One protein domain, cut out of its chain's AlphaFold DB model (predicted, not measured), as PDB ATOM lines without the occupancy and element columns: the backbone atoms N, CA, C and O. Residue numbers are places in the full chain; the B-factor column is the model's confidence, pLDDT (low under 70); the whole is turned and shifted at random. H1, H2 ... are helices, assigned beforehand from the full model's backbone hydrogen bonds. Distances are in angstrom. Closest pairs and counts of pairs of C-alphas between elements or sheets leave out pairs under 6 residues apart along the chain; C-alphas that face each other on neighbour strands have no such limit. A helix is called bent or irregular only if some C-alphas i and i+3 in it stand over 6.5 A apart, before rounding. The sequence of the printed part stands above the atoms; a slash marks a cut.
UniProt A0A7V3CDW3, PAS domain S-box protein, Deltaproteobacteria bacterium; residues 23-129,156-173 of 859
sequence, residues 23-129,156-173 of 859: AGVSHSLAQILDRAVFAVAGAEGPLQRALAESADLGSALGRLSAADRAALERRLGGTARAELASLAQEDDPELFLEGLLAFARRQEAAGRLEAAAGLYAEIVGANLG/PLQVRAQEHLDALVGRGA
ATOM      1  N   ALA A  23      59.125  33.229 151.455       60.44
ATOM      2  CA  ALA A  23      57.863  32.673 150.965       60.44
ATOM      3  C   ALA A  23      56.659  33.626 151.128       60.44
ATOM      4  O   ALA A  23      55.760  33.635 150.288       60.44
ATOM      5  N   GLY A  24      56.626  34.442 152.189       60.44
ATOM      6  CA  GLY A  24      55.559  35.422 152.421       60.44
ATOM      7  C   GLY A  24      55.631  36.635 151.488       60.44
ATOM      8  O   GLY A  24      54.596  37.102 151.012       60.44
ATOM      9  N   VAL A  25      56.842  37.120 151.190       60.56
ATOM     10  CA  VAL A  25      57.064  38.244 150.264       60.56
ATOM     11  C   VAL A  25      56.745  37.824 148.831       60.56
ATOM     12  O   VAL A  25      55.960  38.501 148.168       60.56
ATOM     13  N   SER A  26      57.237  36.664 148.385       63.19
ATOM     14  CA  SER A  26      56.921  36.136 147.051       63.19
ATOM     15  C   SER A  26      55.417  35.904 146.865       63.19
ATOM     16  O   SER A  26      54.874  36.189 145.799       63.19
ATOM     17  N   HIS A  27      54.706  35.460 147.910       64.62
ATOM     18  CA  HIS A  27      53.251  35.296 147.854       64.62
ATOM     19  C   HIS A  27      52.502  36.637 147.728       64.62
ATOM     20  O   HIS A  27      51.529  36.727 146.981       64.62
ATOM     21  N   SER A  28      52.966  37.690 148.412       67.00
ATOM     22  CA  SER A  28      52.416  39.053 148.295       67.00
ATOM     23  C   SER A  28      52.612  39.630 146.889       67.00
ATOM     24  O   SER A  28      51.663  40.126 146.282       67.00
ATOM     25  N   LEU A  29      53.821  39.497 146.331       67.06
ATOM     26  CA  LEU A  29      54.143  39.965 144.980       67.06
ATOM     27  C   LEU A  29      53.312  39.238 143.916       67.06
ATOM     28  O   LEU A  29      52.768  39.881 143.020       67.06
ATOM     29  N   ALA A  30      53.123  37.924 144.062       66.12
ATOM     30  CA  ALA A  30      52.260  37.146 143.179       66.12
ATOM     31  C   ALA A  30      50.793  37.614 143.222       66.12
ATOM     32  O   ALA A  30      50.157  37.704 142.174       66.12
ATOM     33  N   GLN A  31      50.261  37.969 144.399       71.12
ATOM     34  CA  GLN A  31      48.899  38.510 144.528       71.12
ATOM     35  C   GLN A  31      48.756  39.910 143.919       71.12
ATOM     36  O   GLN A  31      47.779  40.174 143.221       71.12
ATOM     37  N   ILE A  32      49.722  40.803 144.165       71.44
ATOM     38  CA  ILE A  32      49.750  42.147 143.564       71.44
ATOM     39  C   ILE A  32      49.789  42.021 142.047       71.44
ATOM     40  O   ILE A  32      49.079  42.728 141.338       71.44
ATOM     41  N   LEU A  33      50.592  41.089 141.545       68.69
ATOM     42  CA  LEU A  33      50.743  40.881 140.124       68.69
ATOM     43  C   LEU A  33      49.506  40.222 139.487       68.69
ATOM     44  O   LEU A  33      49.106  40.627 138.399       68.69
ATOM     45  N   ASP A  34      48.841  39.284 140.166       68.44
ATOM     46  CA  ASP A  34      47.549  38.734 139.726       68.44
ATOM     47  C   ASP A  34      46.502  39.843 139.570       68.44
ATOM     48  O   ASP A  34      45.874  39.985 138.516       68.44
ATOM     49  N   ARG A  35      46.391  40.721 140.569       74.44
ATOM     50  CA  ARG A  35      45.460  41.849 140.519       74.44
ATOM     51  C   ARG A  35      45.872  42.930 139.521       74.44
ATOM     52  O   ARG A  35      45.011  43.501 138.858       74.44
ATOM     53  N   ALA A  36      47.168  43.170 139.347       70.75
ATOM     54  CA  ALA A  36      47.705  44.058 138.324       70.75
ATOM     55  C   ALA A  36      47.347  43.557 136.924       70.75
ATOM     56  O   ALA A  36      46.915  44.333 136.071       70.75
ATOM     57  N   VAL A  37      47.471  42.251 136.671       70.81
ATOM     58  CA  VAL A  37      47.059  41.708 135.381       70.81
ATOM     59  C   VAL A  37      45.538  41.681 135.253       70.81
ATOM     60  O   VAL A  37      45.039  41.974 134.170       70.81
ATOM     61  N   PHE A  38      44.786  41.432 136.326       76.19
ATOM     62  CA  PHE A  38      43.327  41.567 136.322       76.19
ATOM     63  C   PHE A  38      42.888  42.989 135.949       76.19
ATOM     64  O   PHE A  38      42.065  43.160 135.050       76.19
ATOM     65  N   ALA A  39      43.495  44.003 136.563       72.00
ATOM     66  CA  ALA A  39      43.272  45.411 136.261       72.00
ATOM     67  C   ALA A  39      43.504  45.736 134.782       72.00
ATOM     68  O   ALA A  39      42.760  46.513 134.187       72.00
ATOM     69  N   VAL A  40      44.523  45.130 134.169       69.81
ATOM     70  CA  VAL A  40      44.859  45.401 132.769       69.81
ATOM     71  C   VAL A  40      44.049  44.537 131.792       69.81
ATOM     72  O   VAL A  40      43.758  44.960 130.672       69.81
ATOM     73  N   ALA A  41      43.686  43.319 132.188       68.06
ATOM     74  CA  ALA A  41      42.998  42.357 131.340       68.06
ATOM     75  C   ALA A  41      41.471  42.447 131.445       68.06
ATOM     76  O   ALA A  41      40.813  42.012 130.508       68.06
ATOM     77  N   GLY A  42      40.891  43.006 132.509       58.22
ATOM     78  CA  GLY A  42      39.460  43.322 132.616       58.22
ATOM     79  C   GLY A  42      38.495  42.128 132.681       58.22
ATOM     80  O   GLY A  42      37.314  42.297 132.385       58.22
ATOM     81  N   ALA A  43      38.953  40.917 133.017       54.69
ATOM     82  CA  ALA A  43      38.074  39.762 133.233       54.69
ATOM     83  C   ALA A  43      38.694  38.739 134.199       54.69
ATOM     84  O   ALA A  43      39.889  38.455 134.097       54.69
ATOM     85  N   GLU A  44      37.865  38.135 135.060       59.34
ATOM     86  CA  GLU A  44      38.185  36.881 135.755       59.34
ATOM     87  C   GLU A  44      38.486  35.829 134.686       59.34
ATOM     88  O   GLU A  44      37.628  35.449 133.885       59.34
ATOM     89  N   GLY A  45      39.761  35.473 134.566       67.06
ATOM     90  CA  GLY A  45      40.295  34.973 133.309       67.06
ATOM     91  C   GLY A  45      41.026  33.639 133.425       67.06
ATOM     92  O   GLY A  45      41.404  33.201 134.511       67.06
ATOM     93  N   PRO A  46      41.315  33.005 132.279       73.69
ATOM     94  CA  PRO A  46      42.235  31.872 132.174       73.69
ATOM     95  C   PRO A  46      43.598  32.139 132.819       73.69
ATOM     96  O   PRO A  46      44.226  31.205 133.303       73.69
ATOM     97  N   LEU A  47      44.031  33.404 132.882       73.25
ATOM     98  CA  LEU A  47      45.285  33.773 133.536       73.25
ATOM     99  C   LEU A  47      45.202  33.685 135.056       73.25
ATOM    100  O   LEU A  47      46.149  33.215 135.663       73.25
ATOM    101  N   GLN A  48      44.077  34.065 135.655       73.75
ATOM    102  CA  GLN A  48      43.874  33.939 137.097       73.75
ATOM    103  C   GLN A  48      43.855  32.463 137.511       73.75
ATOM    104  O   GLN A  48      44.499  32.074 138.480       73.75
ATOM    105  N   ARG A  49      43.194  31.606 136.716       81.62
ATOM    106  CA  ARG A  49      43.277  30.144 136.887       81.62
ATOM    107  C   ARG A  49      44.711  29.640 136.728       81.62
ATOM    108  O   ARG A  49      45.189  28.887 137.566       81.62
ATOM    109  N   ALA A  50      45.421  30.106 135.702       82.81
ATOM    110  CA  ALA A  50      46.809  29.719 135.486       82.81
ATOM    111  C   ALA A  50      47.742  30.196 136.614       82.81
ATOM    112  O   ALA A  50      48.657  29.459 136.965       82.81
ATOM    113  N   LEU A  51      47.509  31.379 137.191       75.00
ATOM    114  CA  LEU A  51      48.245  31.927 138.333       75.00
ATOM    115  C   LEU A  51      47.941  31.159 139.617       75.00
ATOM    116  O   LEU A  51      48.869  30.810 140.334       75.00
ATOM    117  N   ALA A  52      46.679  30.798 139.862       80.69
ATOM    118  CA  ALA A  52      46.301  29.954 140.995       80.69
ATOM    119  C   ALA A  52      46.966  28.565 140.950       80.69
ATOM    120  O   ALA A  52      47.207  27.952 141.987       80.69
ATOM    121  N   GLU A  53      47.273  28.067 139.751       87.25
ATOM    122  CA  GLU A  53      47.920  26.771 139.545       87.25
ATOM    123  C   GLU A  53      49.456  26.856 139.416       87.25
ATOM    124  O   GLU A  53      50.120  25.813 139.394       87.25
ATOM    125  N   SER A  54      50.043  28.051 139.280       82.00
ATOM    126  CA  SER A  54      51.472  28.247 138.979       82.00
ATOM    127  C   SER A  54      52.221  28.926 140.123       82.00
ATOM    128  O   SER A  54      51.656  29.715 140.866       82.00
ATOM    129  N   ALA A  55      53.518  28.637 140.246       77.31
ATOM    130  CA  ALA A  55      54.372  29.267 141.256       77.31
ATOM    131  C   ALA A  55      54.777  30.709 140.888       77.31
ATOM    132  O   ALA A  55      55.068  31.502 141.777       77.31
ATOM    133  N   ASP A  56      54.787  31.041 139.593       77.31
ATOM    134  CA  ASP A  56      55.226  32.331 139.056       77.31
ATOM    135  C   ASP A  56      54.406  32.747 137.814       77.31
ATOM    136  O   ASP A  56      53.738  31.922 137.173       77.31
ATOM    137  N   LEU A  57      54.462  34.036 137.450       72.56
ATOM    138  CA  LEU A  57      53.740  34.578 136.290       72.56
ATOM    139  C   LEU A  57      54.217  33.994 134.964       72.56
ATOM    140  O   LEU A  57      53.403  33.804 134.064       72.56
ATOM    141  N   GLY A  58      55.517  33.750 134.804       79.25
ATOM    142  CA  GLY A  58      56.071  33.204 133.567       79.25
ATOM    143  C   GLY A  58      55.456  31.842 133.255       79.25
ATOM    144  O   GLY A  58      54.955  31.614 132.151       79.25
ATOM    145  N   SER A  59      55.387  30.982 134.268       84.00
ATOM    146  CA  SER A  59      54.697  29.696 134.239       84.00
ATOM    147  C   SER A  59      53.200  29.857 133.958       84.00
ATOM    148  O   SER A  59      52.667  29.167 133.086       84.00
ATOM    149  N   ALA A  60      52.522  30.804 134.615       82.69
ATOM    150  CA  ALA A  60      51.099  31.061 134.383       82.69
ATOM    151  C   ALA A  60      50.807  31.530 132.944       82.69
ATOM    152  O   ALA A  60      49.907  31.014 132.278       82.69
ATOM    153  N   LEU A  61      51.615  32.451 132.416       80.31
ATOM    154  CA  LEU A  61      51.546  32.911 131.027       80.31
ATOM    155  C   LEU A  61      51.857  31.782 130.038       80.31
ATOM    156  O   LEU A  61      51.254  31.729 128.965       80.31
ATOM    157  N   GLY A  62      52.766  30.868 130.390       85.31
ATOM    158  CA  GLY A  62      53.075  29.675 129.601       85.31
ATOM    159  C   GLY A  62      51.909  28.684 129.522       85.31
ATOM    160  O   GLY A  62      51.707  28.060 128.477       85.31
ATOM    161  N   ARG A  63      51.112  28.583 130.593       89.06
ATOM    162  CA  ARG A  63      49.937  27.697 130.685       89.06
ATOM    163  C   ARG A  63      48.685  28.238 130.011       89.06
ATOM    164  O   ARG A  63      47.789  27.457 129.696       89.06
ATOM    165  N   LEU A  64      48.617  29.542 129.752       84.88
ATOM    166  CA  LEU A  64      47.524  30.118 128.980       84.88
ATOM    167  C   LEU A  64      47.381  29.418 127.622       84.88
ATOM    168  O   LEU A  64      48.372  29.165 126.918       84.88
ATOM    169  N   SER A  65      46.136  29.167 127.209       90.56
ATOM    170  CA  SER A  65      45.865  28.670 125.860       90.56
ATOM    171  C   SER A  65      46.395  29.662 124.813       90.56
ATOM    172  O   SER A  65      46.566  30.853 125.090       90.56
ATOM    173  N   ALA A  66      46.667  29.198 123.591       88.75
ATOM    174  CA  ALA A  66      47.111  30.089 122.515       88.75
ATOM    175  C   ALA A  66      46.096  31.222 122.251       88.75
ATOM    176  O   ALA A  66      46.492  32.355 121.979       88.75
ATOM    177  N   ALA A  67      44.796  30.936 122.401       85.06
ATOM    178  CA  ALA A  67      43.725  31.920 122.271       85.06
ATOM    179  C   ALA A  67      43.771  32.975 123.388       85.06
ATOM    180  O   ALA A  67      43.653  34.167 123.104       85.06
ATOM    181  N   ASP A  68      44.012  32.559 124.633       83.19
ATOM    182  CA  ASP A  68      44.089  33.469 125.781       83.19
ATOM    183  C   ASP A  68      45.356  34.314 125.747       83.19
ATOM    184  O   ASP A  68      45.302  35.513 126.011       83.19
ATOM    185  N   ARG A  69      46.488  33.729 125.334       85.19
ATOM    186  CA  ARG A  69      47.719  34.487 125.068       85.19
ATOM    187  C   ARG A  69      47.502  35.528 123.984       85.19
ATOM    188  O   ARG A  69      47.896  36.671 124.181       85.19
ATOM    189  N   ALA A  70      46.840  35.169 122.885       83.19
ATOM    190  CA  ALA A  70      46.522  36.110 121.818       83.19
ATOM    191  C   ALA A  70      45.502  37.176 122.258       83.19
ATOM    192  O   ALA A  70      45.559  38.313 121.797       83.19
ATOM    193  N   ALA A  71      44.551  36.854 123.140       79.62
ATOM    194  CA  ALA A  71      43.619  37.829 123.709       79.62
ATOM    195  C   ALA A  71      44.329  38.807 124.657       79.62
ATOM    196  O   ALA A  71      44.151  40.021 124.539       79.62
ATOM    197  N   LEU A  72      45.184  38.287 125.538       79.88
ATOM    198  CA  LEU A  72      46.007  39.070 126.451       79.88
ATOM    199  C   LEU A  72      46.978  39.970 125.677       79.88
ATOM    200  O   LEU A  72      47.059  41.163 125.949       79.88
ATOM    201  N   GLU A  73      47.653  39.434 124.661       84.06
ATOM    202  CA  GLU A  73      48.569  40.176 123.792       84.06
ATOM    203  C   GLU A  73      47.848  41.224 122.938       84.06
ATOM    204  O   GLU A  73      48.390  42.303 122.731       84.06
ATOM    205  N   ARG A  74      46.599  40.988 122.515       79.31
ATOM    206  CA  ARG A  74      45.779  42.024 121.861       79.31
ATOM    207  C   ARG A  74      45.393  43.165 122.806       79.31
ATOM    208  O   ARG A  74      45.300  44.300 122.346       79.31
ATOM    209  N   ARG A  75      45.173  42.885 124.096       76.62
ATOM    210  CA  ARG A  75      44.828  43.900 125.113       76.62
ATOM    211  C   ARG A  75      46.053  44.696 125.573       76.62
ATOM    212  O   ARG A  75      46.043  45.924 125.552       76.62
ATOM    213  N   LEU A  76      47.126  44.000 125.944       77.44
ATOM    214  CA  LEU A  76      48.370  44.582 126.458       77.44
ATOM    215  C   LEU A  76      49.313  45.068 125.349       77.44
ATOM    216  O   LEU A  76      50.084  46.006 125.538       77.44
ATOM    217  N   GLY A  77      49.278  44.479 124.163       84.81
ATOM    218  CA  GLY A  77      50.370  44.594 123.196       84.81
ATOM    219  C   GLY A  77      51.597  43.774 123.618       84.81
ATOM    220  O   GLY A  77      51.842  43.535 124.804       84.81
ATOM    221  N   GLY A  78      52.396  43.353 122.634       86.88
ATOM    222  CA  GLY A  78      53.566  42.498 122.863       86.88
ATOM    223  C   GLY A  78      54.593  43.111 123.823       86.88
ATOM    224  O   GLY A  78      55.074  42.425 124.724       86.88
ATOM    225  N   THR A  79      54.863  44.417 123.701       88.69
ATOM    226  CA  THR A  79      55.834  45.127 124.551       88.69
ATOM    227  C   THR A  79      55.417  45.145 126.018       88.69
ATOM    228  O   THR A  79      56.221  44.811 126.880       88.69
ATOM    229  N   ALA A  80      54.153  45.468 126.316       87.31
ATOM    230  CA  ALA A  80      53.677  45.516 127.698       87.31
ATOM    231  C   ALA A  80      53.641  44.120 128.335       87.31
ATOM    232  O   ALA A  80      53.902  43.982 129.526       87.31
ATOM    233  N   ARG A  81      53.361  43.077 127.540       86.19
ATOM    234  CA  ARG A  81      53.450  41.688 128.007       86.19
ATOM    235  C   ARG A  81      54.887  41.300 128.348       86.19
ATOM    236  O   ARG A  81      55.109  40.700 129.392       86.19
ATOM    237  N   ALA A  82      55.845  41.614 127.474       88.88
ATOM    238  CA  ALA A  82      57.259  41.325 127.715       88.88
ATOM    239  C   ALA A  82      57.773  42.058 128.962       88.88
ATOM    240  O   ALA A  82      58.511  41.490 129.758       88.88
ATOM    241  N   GLU A  83      57.325  43.294 129.160       90.31
ATOM    242  CA  GLU A  83      57.671  44.091 130.328       90.31
ATOM    243  C   GLU A  83      57.076  43.527 131.625       90.31
ATOM    244  O   GLU A  83      57.803  43.373 132.597       90.31
ATOM    245  N   LEU A  84      55.796  43.134 131.635       86.38
ATOM    246  CA  LEU A  84      55.185  42.445 132.781       86.38
ATOM    247  C   LEU A  84      55.889  41.125 133.104       86.38
ATOM    248  O   LEU A  84      56.088  40.807 134.272       86.38
ATOM    249  N   ALA A  85      56.286  40.368 132.078       85.44
ATOM    250  CA  ALA A  85      57.062  39.148 132.264       85.44
ATOM    251  C   ALA A  85      58.446  39.436 132.870       85.44
ATOM    252  O   ALA A  85      58.911  38.653 133.689       85.44
ATOM    253  N   SER A  86      59.078  40.558 132.504       90.50
ATOM    254  CA  SER A  86      60.334  41.012 133.110       90.50
ATOM    255  C   SER A  86      60.143  41.470 134.555       90.50
ATOM    256  O   SER A  86      60.960  41.123 135.396       90.50
ATOM    257  N   LEU A  87      59.075  42.216 134.860       89.62
ATOM    258  CA  LEU A  87      58.766  42.657 136.225       89.62
ATOM    259  C   LEU A  87      58.487  41.476 137.151       89.62
ATOM    260  O   LEU A  87      58.856  41.510 138.312       89.62
ATOM    261  N   ALA A  88      57.878  40.409 136.639       84.75
ATOM    262  CA  ALA A  88      57.625  39.209 137.427       84.75
ATOM    263  C   ALA A  88      58.883  38.410 137.804       84.75
ATOM    264  O   ALA A  88      58.767  37.471 138.585       84.75
ATOM    265  N   GLN A  89      60.043  38.736 137.226       88.94
ATOM    266  CA  GLN A  89      61.337  38.154 137.595       88.94
ATOM    267  C   GLN A  89      62.081  38.999 138.641       88.94
ATOM    268  O   GLN A  89      63.183  38.628 139.026       88.94
ATOM    269  N   GLU A  90      61.523  40.140 139.058       91.81
ATOM    270  CA  GLU A  90      62.131  41.003 140.068       91.81
ATOM    271  C   GLU A  90      61.830  40.466 141.472       91.81
ATOM    272  O   GLU A  90      60.672  40.426 141.899       91.81
ATOM    273  N   ASP A  91      62.883  40.048 142.175       87.88
ATOM    274  CA  ASP A  91      62.789  39.455 143.512       87.88
ATOM    275  C   ASP A  91      62.740  40.524 144.618       87.88
ATOM    276  O   ASP A  91      62.207  40.275 145.705       87.88
ATOM    277  N   ASP A  92      63.287  41.719 144.360       88.56
ATOM    278  CA  ASP A  92      63.255  42.827 145.311       88.56
ATOM    279  C   ASP A  92      61.876  43.520 145.285       88.56
ATOM    280  O   ASP A  92      61.447  44.034 144.246       88.56
ATOM    281  N   PRO A  93      61.154  43.582 146.419       86.06
ATOM    282  CA  PRO A  93      59.805  44.131 146.452       86.06
ATOM    283  C   PRO A  93      59.743  45.640 146.170       86.06
ATOM    284  O   PRO A  93      58.728  46.115 145.653       86.06
ATOM    285  N   GLU A  94      60.782  46.410 146.498       87.56
ATOM    286  CA  GLU A  94      60.824  47.848 146.217       87.56
ATOM    287  C   GLU A  94      61.087  48.101 144.731       87.56
ATOM    288  O   GLU A  94      60.358  48.887 144.116       87.56
ATOM    289  N   LEU A  95      62.049  47.384 144.135       92.56
ATOM    290  CA  LEU A  95      62.312  47.457 142.691       92.56
ATOM    291  C   LEU A  95      61.116  46.963 141.877       92.56
ATOM    292  O   LEU A  95      60.768  47.574 140.862       92.56
ATOM    293  N   PHE A  96      60.431  45.917 142.347       90.81
ATOM    294  CA  PHE A  96      59.199  45.436 141.737       90.81
ATOM    295  C   PHE A  96      58.120  46.525 141.723       90.81
ATOM    296  O   PHE A  96      57.542  46.804 140.670       90.81
ATOM    297  N   LEU A  97      57.855  47.181 142.863       92.12
ATOM    298  CA  LEU A  97      56.846  48.243 142.936       92.12
ATOM    299  C   LEU A  97      57.239  49.487 142.137       92.12
ATOM    300  O   LEU A  97      56.374  50.107 141.515       92.12
ATOM    301  N   GLU A  98      58.518  49.864 142.118       95.50
ATOM    302  CA  GLU A  98      58.997  50.960 141.274       95.50
ATOM    303  C   GLU A  98      58.825  50.626 139.785       95.50
ATOM    304  O   GLU A  98      58.329  51.447 139.003       95.50
ATOM    305  N   GLY A  99      59.161  49.395 139.397       95.56
ATOM    306  CA  GLY A  99      58.943  48.871 138.057       95.56
ATOM    307  C   GLY A  99      57.461  48.850 137.672       95.56
ATOM    308  O   GLY A  99      57.101  49.303 136.580       95.56
ATOM    309  N   LEU A 100      56.586  48.431 138.590       94.06
ATOM    310  CA  LEU A 100      55.135  48.418 138.409       94.06
ATOM    311  C   LEU A 100      54.563  49.839 138.290       94.06
ATOM    312  O   LEU A 100      53.715  50.089 137.433       94.06
ATOM    313  N   LEU A 101      55.069  50.797 139.074       95.69
ATOM    314  CA  LEU A 101      54.709  52.214 138.967       95.69
ATOM    315  C   LEU A 101      55.122  52.785 137.606       95.69
ATOM    316  O   LEU A 101      54.353  53.494 136.953       95.69
ATOM    317  N   ALA A 102      56.332  52.468 137.143       96.31
ATOM    318  CA  ALA A 102      56.809  52.884 135.831       96.31
ATOM    319  C   ALA A 102      55.974  52.262 134.697       96.31
ATOM    320  O   ALA A 102      55.684  52.944 133.705       96.31
ATOM    321  N   PHE A 103      55.558  51.004 134.851       94.88
ATOM    322  CA  PHE A 103      54.650  50.326 133.932       94.88
ATOM    323  C   PHE A 103      53.265  50.984 133.914       94.88
ATOM    324  O   PHE A 103      52.759  51.293 132.835       94.88
ATOM    325  N   ALA A 104      52.692  51.305 135.079       94.75
ATOM    326  CA  ALA A 104      51.418  52.018 135.200       94.75
ATOM    327  C   ALA A 104      51.446  53.368 134.468       94.75
ATOM    328  O   ALA A 104      50.559  53.652 133.661       94.75
ATOM    329  N   ARG A 105      52.523  54.150 134.631       95.31
ATOM    330  CA  ARG A 105      52.724  55.422 133.909       95.31
ATOM    331  C   ARG A 105      52.820  55.238 132.396       95.31
ATOM    332  O   ARG A 105      52.365  56.102 131.645       95.31
ATOM    333  N   ARG A 106      53.404  54.132 131.922       93.94
ATOM    334  CA  ARG A 106      53.419  53.788 130.489       93.94
ATOM    335  C   ARG A 106      52.027  53.415 129.986       93.94
ATOM    336  O   ARG A 106      51.659  53.859 128.903       93.94
ATOM    337  N   GLN A 107      51.248  52.660 130.763       92.06
ATOM    338  CA  GLN A 107      49.855  52.357 130.417       92.06
ATOM    339  C   GLN A 107      49.001  53.633 130.370       92.06
ATOM    340  O   GLN A 107      48.242  53.821 129.421       92.06
ATOM    341  N   GLU A 108      49.191  54.546 131.325       93.50
ATOM    342  CA  GLU A 108      48.556  55.868 131.347       93.50
ATOM    343  C   GLU A 108      48.922  56.673 130.095       93.50
ATOM    344  O   GLU A 108      48.041  57.149 129.382       93.50
ATOM    345  N   ALA A 109      50.215  56.761 129.768       90.38
ATOM    346  CA  ALA A 109      50.696  57.466 128.580       90.38
ATOM    347  C   ALA A 109      50.198  56.843 127.265       90.38
ATOM    348  O   ALA A 109      50.043  57.560 126.277       90.38
ATOM    349  N   ALA A 110      49.931  55.534 127.257       87.31
ATOM    350  CA  ALA A 110      49.328  54.809 126.141       87.31
ATOM    351  C   ALA A 110      47.791  54.947 126.074       87.31
ATOM    352  O   ALA A 110      47.165  54.313 125.225       87.31
ATOM    353  N   GLY A 111      47.173  55.738 126.960       86.69
ATOM    354  CA  GLY A 111      45.725  55.960 127.009       86.69
ATOM    355  C   GLY A 111      44.925  54.811 127.631       86.69
ATOM    356  O   GLY A 111      43.698  54.814 127.583       86.69
ATOM    357  N   ARG A 112      45.585  53.819 128.239       87.50
ATOM    358  CA  ARG A 112      44.938  52.668 128.888       87.50
ATOM    359  C   ARG A 112      44.650  52.988 130.350       87.50
ATOM    360  O   ARG A 112      45.251  52.426 131.263       87.50
ATOM    361  N   LEU A 113      43.747  53.943 130.554       89.44
ATOM    362  CA  LEU A 113      43.508  54.560 131.859       89.44
ATOM    363  C   LEU A 113      42.959  53.579 132.903       89.44
ATOM    364  O   LEU A 113      43.357  53.663 134.056       89.44
ATOM    365  N   GLU A 114      42.099  52.635 132.511       86.44
ATOM    366  CA  GLU A 114      41.563  51.609 133.423       86.44
ATOM    367  C   GLU A 114      42.674  50.695 133.953       86.44
ATOM    368  O   GLU A 114      42.802  50.495 135.159       86.44
ATOM    369  N   ALA A 115      43.537  50.229 133.048       86.75
ATOM    370  CA  ALA A 115      44.708  49.429 133.376       86.75
ATOM    371  C   ALA A 115      45.669  50.190 134.299       86.75
ATOM    372  O   ALA A 115      46.098  49.660 135.319       86.75
ATOM    373  N   ALA A 116      45.978  51.448 133.969       92.75
ATOM    374  CA  ALA A 116      46.826  52.299 134.796       92.75
ATOM    375  C   ALA A 116      46.222  52.536 136.188       92.75
ATOM    376  O   ALA A 116      46.917  52.374 137.185       92.75
ATOM    377  N   ALA A 117      44.928  52.865 136.266       91.81
ATOM    378  CA  ALA A 117      44.226  53.088 137.527       91.81
ATOM    379  C   ALA A 117      44.238  51.837 138.409       91.81
ATOM    380  O   ALA A 117      44.548  51.934 139.593       91.81
ATOM    381  N   GLY A 118      43.961  50.662 137.841       88.69
ATOM    382  CA  GLY A 118      44.031  49.423 138.603       88.69
ATOM    383  C   GLY A 118      45.458  49.099 139.059       88.69
ATOM    384  O   GLY A 118      45.647  48.753 140.216       88.69
ATOM    385  N   LEU A 119      46.482  49.333 138.229       92.00
ATOM    386  CA  LEU A 119      47.885  49.186 138.643       92.00
ATOM    387  C   LEU A 119      48.262  50.127 139.798       92.00
ATOM    388  O   LEU A 119      48.899  49.694 140.754       92.00
ATOM    389  N   TYR A 120      47.858  51.399 139.742       95.38
ATOM    390  CA  TYR A 120      48.098  52.330 140.846       95.38
ATOM    391  C   TYR A 120      47.357  51.908 142.117       95.38
ATOM    392  O   TYR A 120      47.939  51.965 143.195       95.38
ATOM    393  N   ALA A 121      46.108  51.445 142.001       92.81
ATOM    394  CA  ALA A 121      45.341  50.934 143.135       92.81
ATOM    395  C   ALA A 121      46.018  49.723 143.792       92.81
ATOM    396  O   ALA A 121      46.056  49.644 145.019       92.81
ATOM    397  N   GLU A 122      46.619  48.830 143.002       91.19
ATOM    398  CA  GLU A 122      47.382  47.702 143.538       91.19
ATOM    399  C   GLU A 122      48.670  48.136 144.238       91.19
ATOM    400  O   GLU A 122      48.973  47.628 145.315       91.19
ATOM    401  N   ILE A 123      49.399  49.120 143.702       93.50
ATOM    402  CA  ILE A 123      50.593  49.665 144.371       93.50
ATOM    403  C   ILE A 123      50.215  50.318 145.707       93.50
ATOM    404  O   ILE A 123      50.927  50.153 146.692       93.50
ATOM    405  N   VAL A 124      49.087  51.032 145.762       93.62
ATOM    406  CA  VAL A 124      48.567  51.634 147.001       93.62
ATOM    407  C   VAL A 124      48.141  50.561 148.007       93.62
ATOM    408  O   VAL A 124      48.405  50.697 149.198       93.62
ATOM    409  N   GLY A 125      47.488  49.492 147.541       90.94
ATOM    410  CA  GLY A 125      47.030  48.385 148.382       90.94
ATOM    411  C   GLY A 125      48.139  47.426 148.829       90.94
ATOM    412  O   GLY A 125      47.922  46.643 149.759       90.94
ATOM    413  N   ALA A 126      49.310  47.471 148.188       89.69
ATOM    414  CA  ALA A 126      50.455  46.623 148.490       89.69
ATOM    415  C   ALA A 126      51.010  46.944 149.882       89.69
ATOM    416  O   ALA A 126      51.791  47.875 150.062       89.69
ATOM    417  N   ASN A 127      50.614  46.159 150.882       80.94
ATOM    418  CA  ASN A 127      51.069  46.323 152.256       80.94
ATOM    419  C   ASN A 127      52.478  45.721 152.401       80.94
ATOM    420  O   ASN A 127      52.646  44.594 152.868       80.94
ATOM    421  N   LEU A 128      53.498  46.449 151.937       71.19
ATOM    422  CA  LEU A 128      54.887  46.116 152.237       71.19
ATOM    423  C   LEU A 128      55.067  46.301 153.741       71.19
ATOM    424  O   LEU A 128      55.029  47.420 154.248       71.19
ATOM    425  N   GLY A 129      55.193  45.196 154.477       69.69
ATOM    426  CA  GLY A 129      55.467  45.253 155.909       69.69
ATOM    427  C   GLY A 129      56.678  46.156 156.205       69.69
ATOM    428  O   GLY A 129      57.500  46.387 155.320       69.69
ATOM    429  N   PRO A 156      57.070  56.094 149.993       92.12
ATOM    430  CA  PRO A 156      57.059  57.176 149.007       92.12
ATOM    431  C   PRO A 156      56.525  56.722 147.635       92.12
ATOM    432  O   PRO A 156      55.992  57.545 146.888       92.12
ATOM    433  N   LEU A 157      56.619  55.426 147.302       93.25
ATOM    434  CA  LEU A 157      56.023  54.851 146.091       93.25
ATOM    435  C   LEU A 157      54.492  54.781 146.175       93.25
ATOM    436  O   LEU A 157      53.823  55.136 145.205       93.25
ATOM    437  N   GLN A 158      53.938  54.394 147.328       93.19
ATOM    438  CA  GLN A 158      52.490  54.366 147.567       93.19
ATOM    439  C   GLN A 158      51.898  55.771 147.508       93.19
ATOM    440  O   GLN A 158      50.874  55.967 146.861       93.19
ATOM    441  N   VAL A 159      52.570  56.763 148.106       94.00
ATOM    442  CA  VAL A 159      52.132  58.167 148.047       94.00
ATOM    443  C   VAL A 159      52.064  58.649 146.595       94.00
ATOM    444  O   VAL A 159      51.045  59.196 146.180       94.00
ATOM    445  N   ARG A 160      53.097  58.379 145.784       95.62
ATOM    446  CA  ARG A 160      53.094  58.735 144.352       95.62
ATOM    447  C   ARG A 160      52.013  57.989 143.568       95.62
ATOM    448  O   ARG A 160      51.332  58.595 142.745       95.62
ATOM    449  N   ALA A 161      51.845  56.687 143.802       95.94
ATOM    450  CA  ALA A 161      50.801  55.896 143.154       95.94
ATOM    451  C   ALA A 161      49.401  56.422 143.507       95.94
ATOM    452  O   ALA A 161      48.564  56.569 142.620       95.94
ATOM    453  N   GLN A 162      49.177  56.783 144.772       96.00
ATOM    454  CA  GLN A 162      47.934  57.377 145.251       96.00
ATOM    455  C   GLN A 162      47.676  58.738 144.598       96.00
ATOM    456  O   GLN A 162      46.565  58.980 144.142       96.00
ATOM    457  N   GLU A 163      48.689  59.602 144.482       96.00
ATOM    458  CA  GLU A 163      48.566  60.892 143.786       96.00
ATOM    459  C   GLU A 163      48.147  60.721 142.316       96.00
ATOM    460  O   GLU A 163      47.282  61.454 141.830       96.00
ATOM    461  N   HIS A 164      48.720  59.738 141.614       96.12
ATOM    462  CA  HIS A 164      48.357  59.418 140.231       96.12
ATOM    463  C   HIS A 164      46.960  58.792 140.114       96.12
ATOM    464  O   HIS A 164      46.185  59.178 139.235       96.12
ATOM    465  N   LEU A 165      46.606  57.870 141.012       96.00
ATOM    466  CA  LEU A 165      45.272  57.274 141.079       96.00
ATOM    467  C   LEU A 165      44.206  58.337 141.349       96.00
ATOM    468  O   LEU A 165      43.182  58.386 140.668       96.00
ATOM    469  N   ASP A 166      44.461  59.219 142.309       94.62
ATOM    470  CA  ASP A 166      43.579  60.328 142.628       94.62
ATOM    471  C   ASP A 166      43.434  61.261 141.426       94.62
ATOM    472  O   ASP A 166      42.308  61.598 141.059       94.62
ATOM    473  N   ALA A 167      44.529  61.604 140.740       93.06
ATOM    474  CA  ALA A 167      44.466  62.406 139.521       93.06
ATOM    475  C   ALA A 167      43.589  61.756 138.432       93.06
ATOM    476  O   ALA A 167      42.745  62.444 137.849       93.06
ATOM    477  N   LEU A 168      43.727  60.442 138.215       91.88
ATOM    478  CA  LEU A 168      42.928  59.663 137.259       91.88
ATOM    479  C   LEU A 168      41.439  59.619 137.618       91.88
ATOM    480  O   LEU A 168      40.582  59.776 136.748       91.88
ATOM    481  N   VAL A 169      41.121  59.436 138.901       91.50
ATOM    482  CA  VAL A 169      39.741  59.356 139.414       91.50
ATOM    483  C   VAL A 169      39.125  60.756 139.615       91.50
ATOM    484  O   VAL A 169      37.937  60.895 139.915       91.50
ATOM    485  N   GLY A 170      39.902  61.827 139.425       88.19
ATOM    486  CA  GLY A 170      39.465  63.214 139.611       88.19
ATOM    487  C   GLY A 170      39.441  63.681 141.074       88.19
ATOM    488  O   GLY A 170      38.808  64.691 141.395       88.19
ATOM    489  N   ARG A 171      40.141  62.977 141.964       91.69
ATOM    490  CA  ARG A 171      40.363  63.290 143.385       91.69
ATOM    491  C   ARG A 171      41.767  63.879 143.609       91.69
ATOM    492  O   ARG A 171      42.519  64.095 142.664       91.69
ATOM    493  N   GLY A 172      42.109  64.194 144.857       91.69
ATOM    494  CA  GLY A 172      43.452  64.655 145.235       91.69
ATOM    495  C   GLY A 172      43.761  66.120 144.905       91.69
ATOM    496  O   GLY A 172      42.871  66.938 144.652       91.69
ATOM    497  N   ALA A 173      45.050  66.463 144.966       90.44
ATOM    498  CA  ALA A 173      45.533  67.828 144.791       90.44
ATOM    499  C   ALA A 173      45.298  68.355 143.362       90.44
ATOM    500  O   ALA A 173      45.390  67.630 142.371       90.44
TER     501      ALA A 173
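AT A GLANCE: This is residues 23 to 129 and 156 to 173 of the 859 residues of the protein "PAS domain S-box protein" of Deltaproteobacteria bacterium (UniProt A0A7V3CDW3). Four helices, H1, H5, H6 and H7, stand roughly side by side as a bundle, with H6 between H1 and H7, and the arm H4b of a bent helix runs alongside H5. The short helices H2 and H3 form a small group by H1, at the far side of the bundle from H7, and the other arm, H4a, runs crosswise at the end of H1 before the chain turns into H4b. The printed part has 125 residues with seven named helices, H1 to H7 in order along the chain, and no named strand; its class is all helix. It is compact, with a radius of gyration of the C-alphas of 13.8 A, and its outline is rounded, spanning 44 by 33 by 22 A.

IN THESE COORDINATES: H1, residues 23 to 41, begins at C-alpha 23 (57.863, 32.673, 150.965) and is 26.5 A long. H2 is residues 46 to 53 and H3 is residues 57 to 63. H4, residues 66 to 87, was assigned as one helix by its hydrogen bonds, but it is bent: C-alphas 75 and 78 are 9.1 A apart. Its arms are H4a, residues 66 to 75, and H4b, residues 78 to 87. H5, residues 93 to 109, is 24.1 A long. H6, residues 113 to 125, is 18.0 A long. H7, residues 156 to 169, is 19.9 A long and ends at C-alpha 169 (39.741, 59.356, 139.414).

HOW THE PARTS SIT: H1 and H6 touch, opposite ways at a shallow tilt of 21 degrees; their closest C-alphas, of Val 40 and Ala 115, are 4.1 A apart. H5 and H6, a helical hairpin, touch closest at the C-alphas of Ala 104 and Ala 116, 4.6 A apart. H6 and H7 touch at a steep tilt of 37 degrees, only just beyond shallow, with the C-alphas of Val 124 and Gln 158 closest at 4.8 A. H1 and H7 are apart. H4b and H5 form a hairpin, closest at the C-alphas of Leu 87 and Phe 96, 6.2 A. H1 and H2, also a hairpin, only just touch, with 3 pairs of C-alphas within 8 A, the closest Asp 34 and Gln 48 at 6.6 A. H2 touches H3, closest at the C-alphas of Ala 50 and Ala 60, 4.6 A. H4a and H4b stand about perpendicular, at 83 degrees. H1 and H4a touch only at their ends, and only just, with 3 pairs of C-alphas within 8 A, the closest Ala 41 and Leu 72 at 6.6 A. In H1, H2, H3, H4a, H4b, H5, H6 and H7 every O i to N i+4 pair is within hydrogen-bond range.

THE WHOLE: The two C-alphas farthest apart, of Ala 66 and Ala 173, are 43.9 A apart. Residues 130 to 155 are not printed, and C-alphas 129 and 156 are 13.9 A apart across this cut, which lies in the link from H6 to H7. The links that are printed whole are tight. The mean pLDDT of the printed part is 83.8; residues 23 to 30, 33 to 34, 40 to 45 and 129 are under 70.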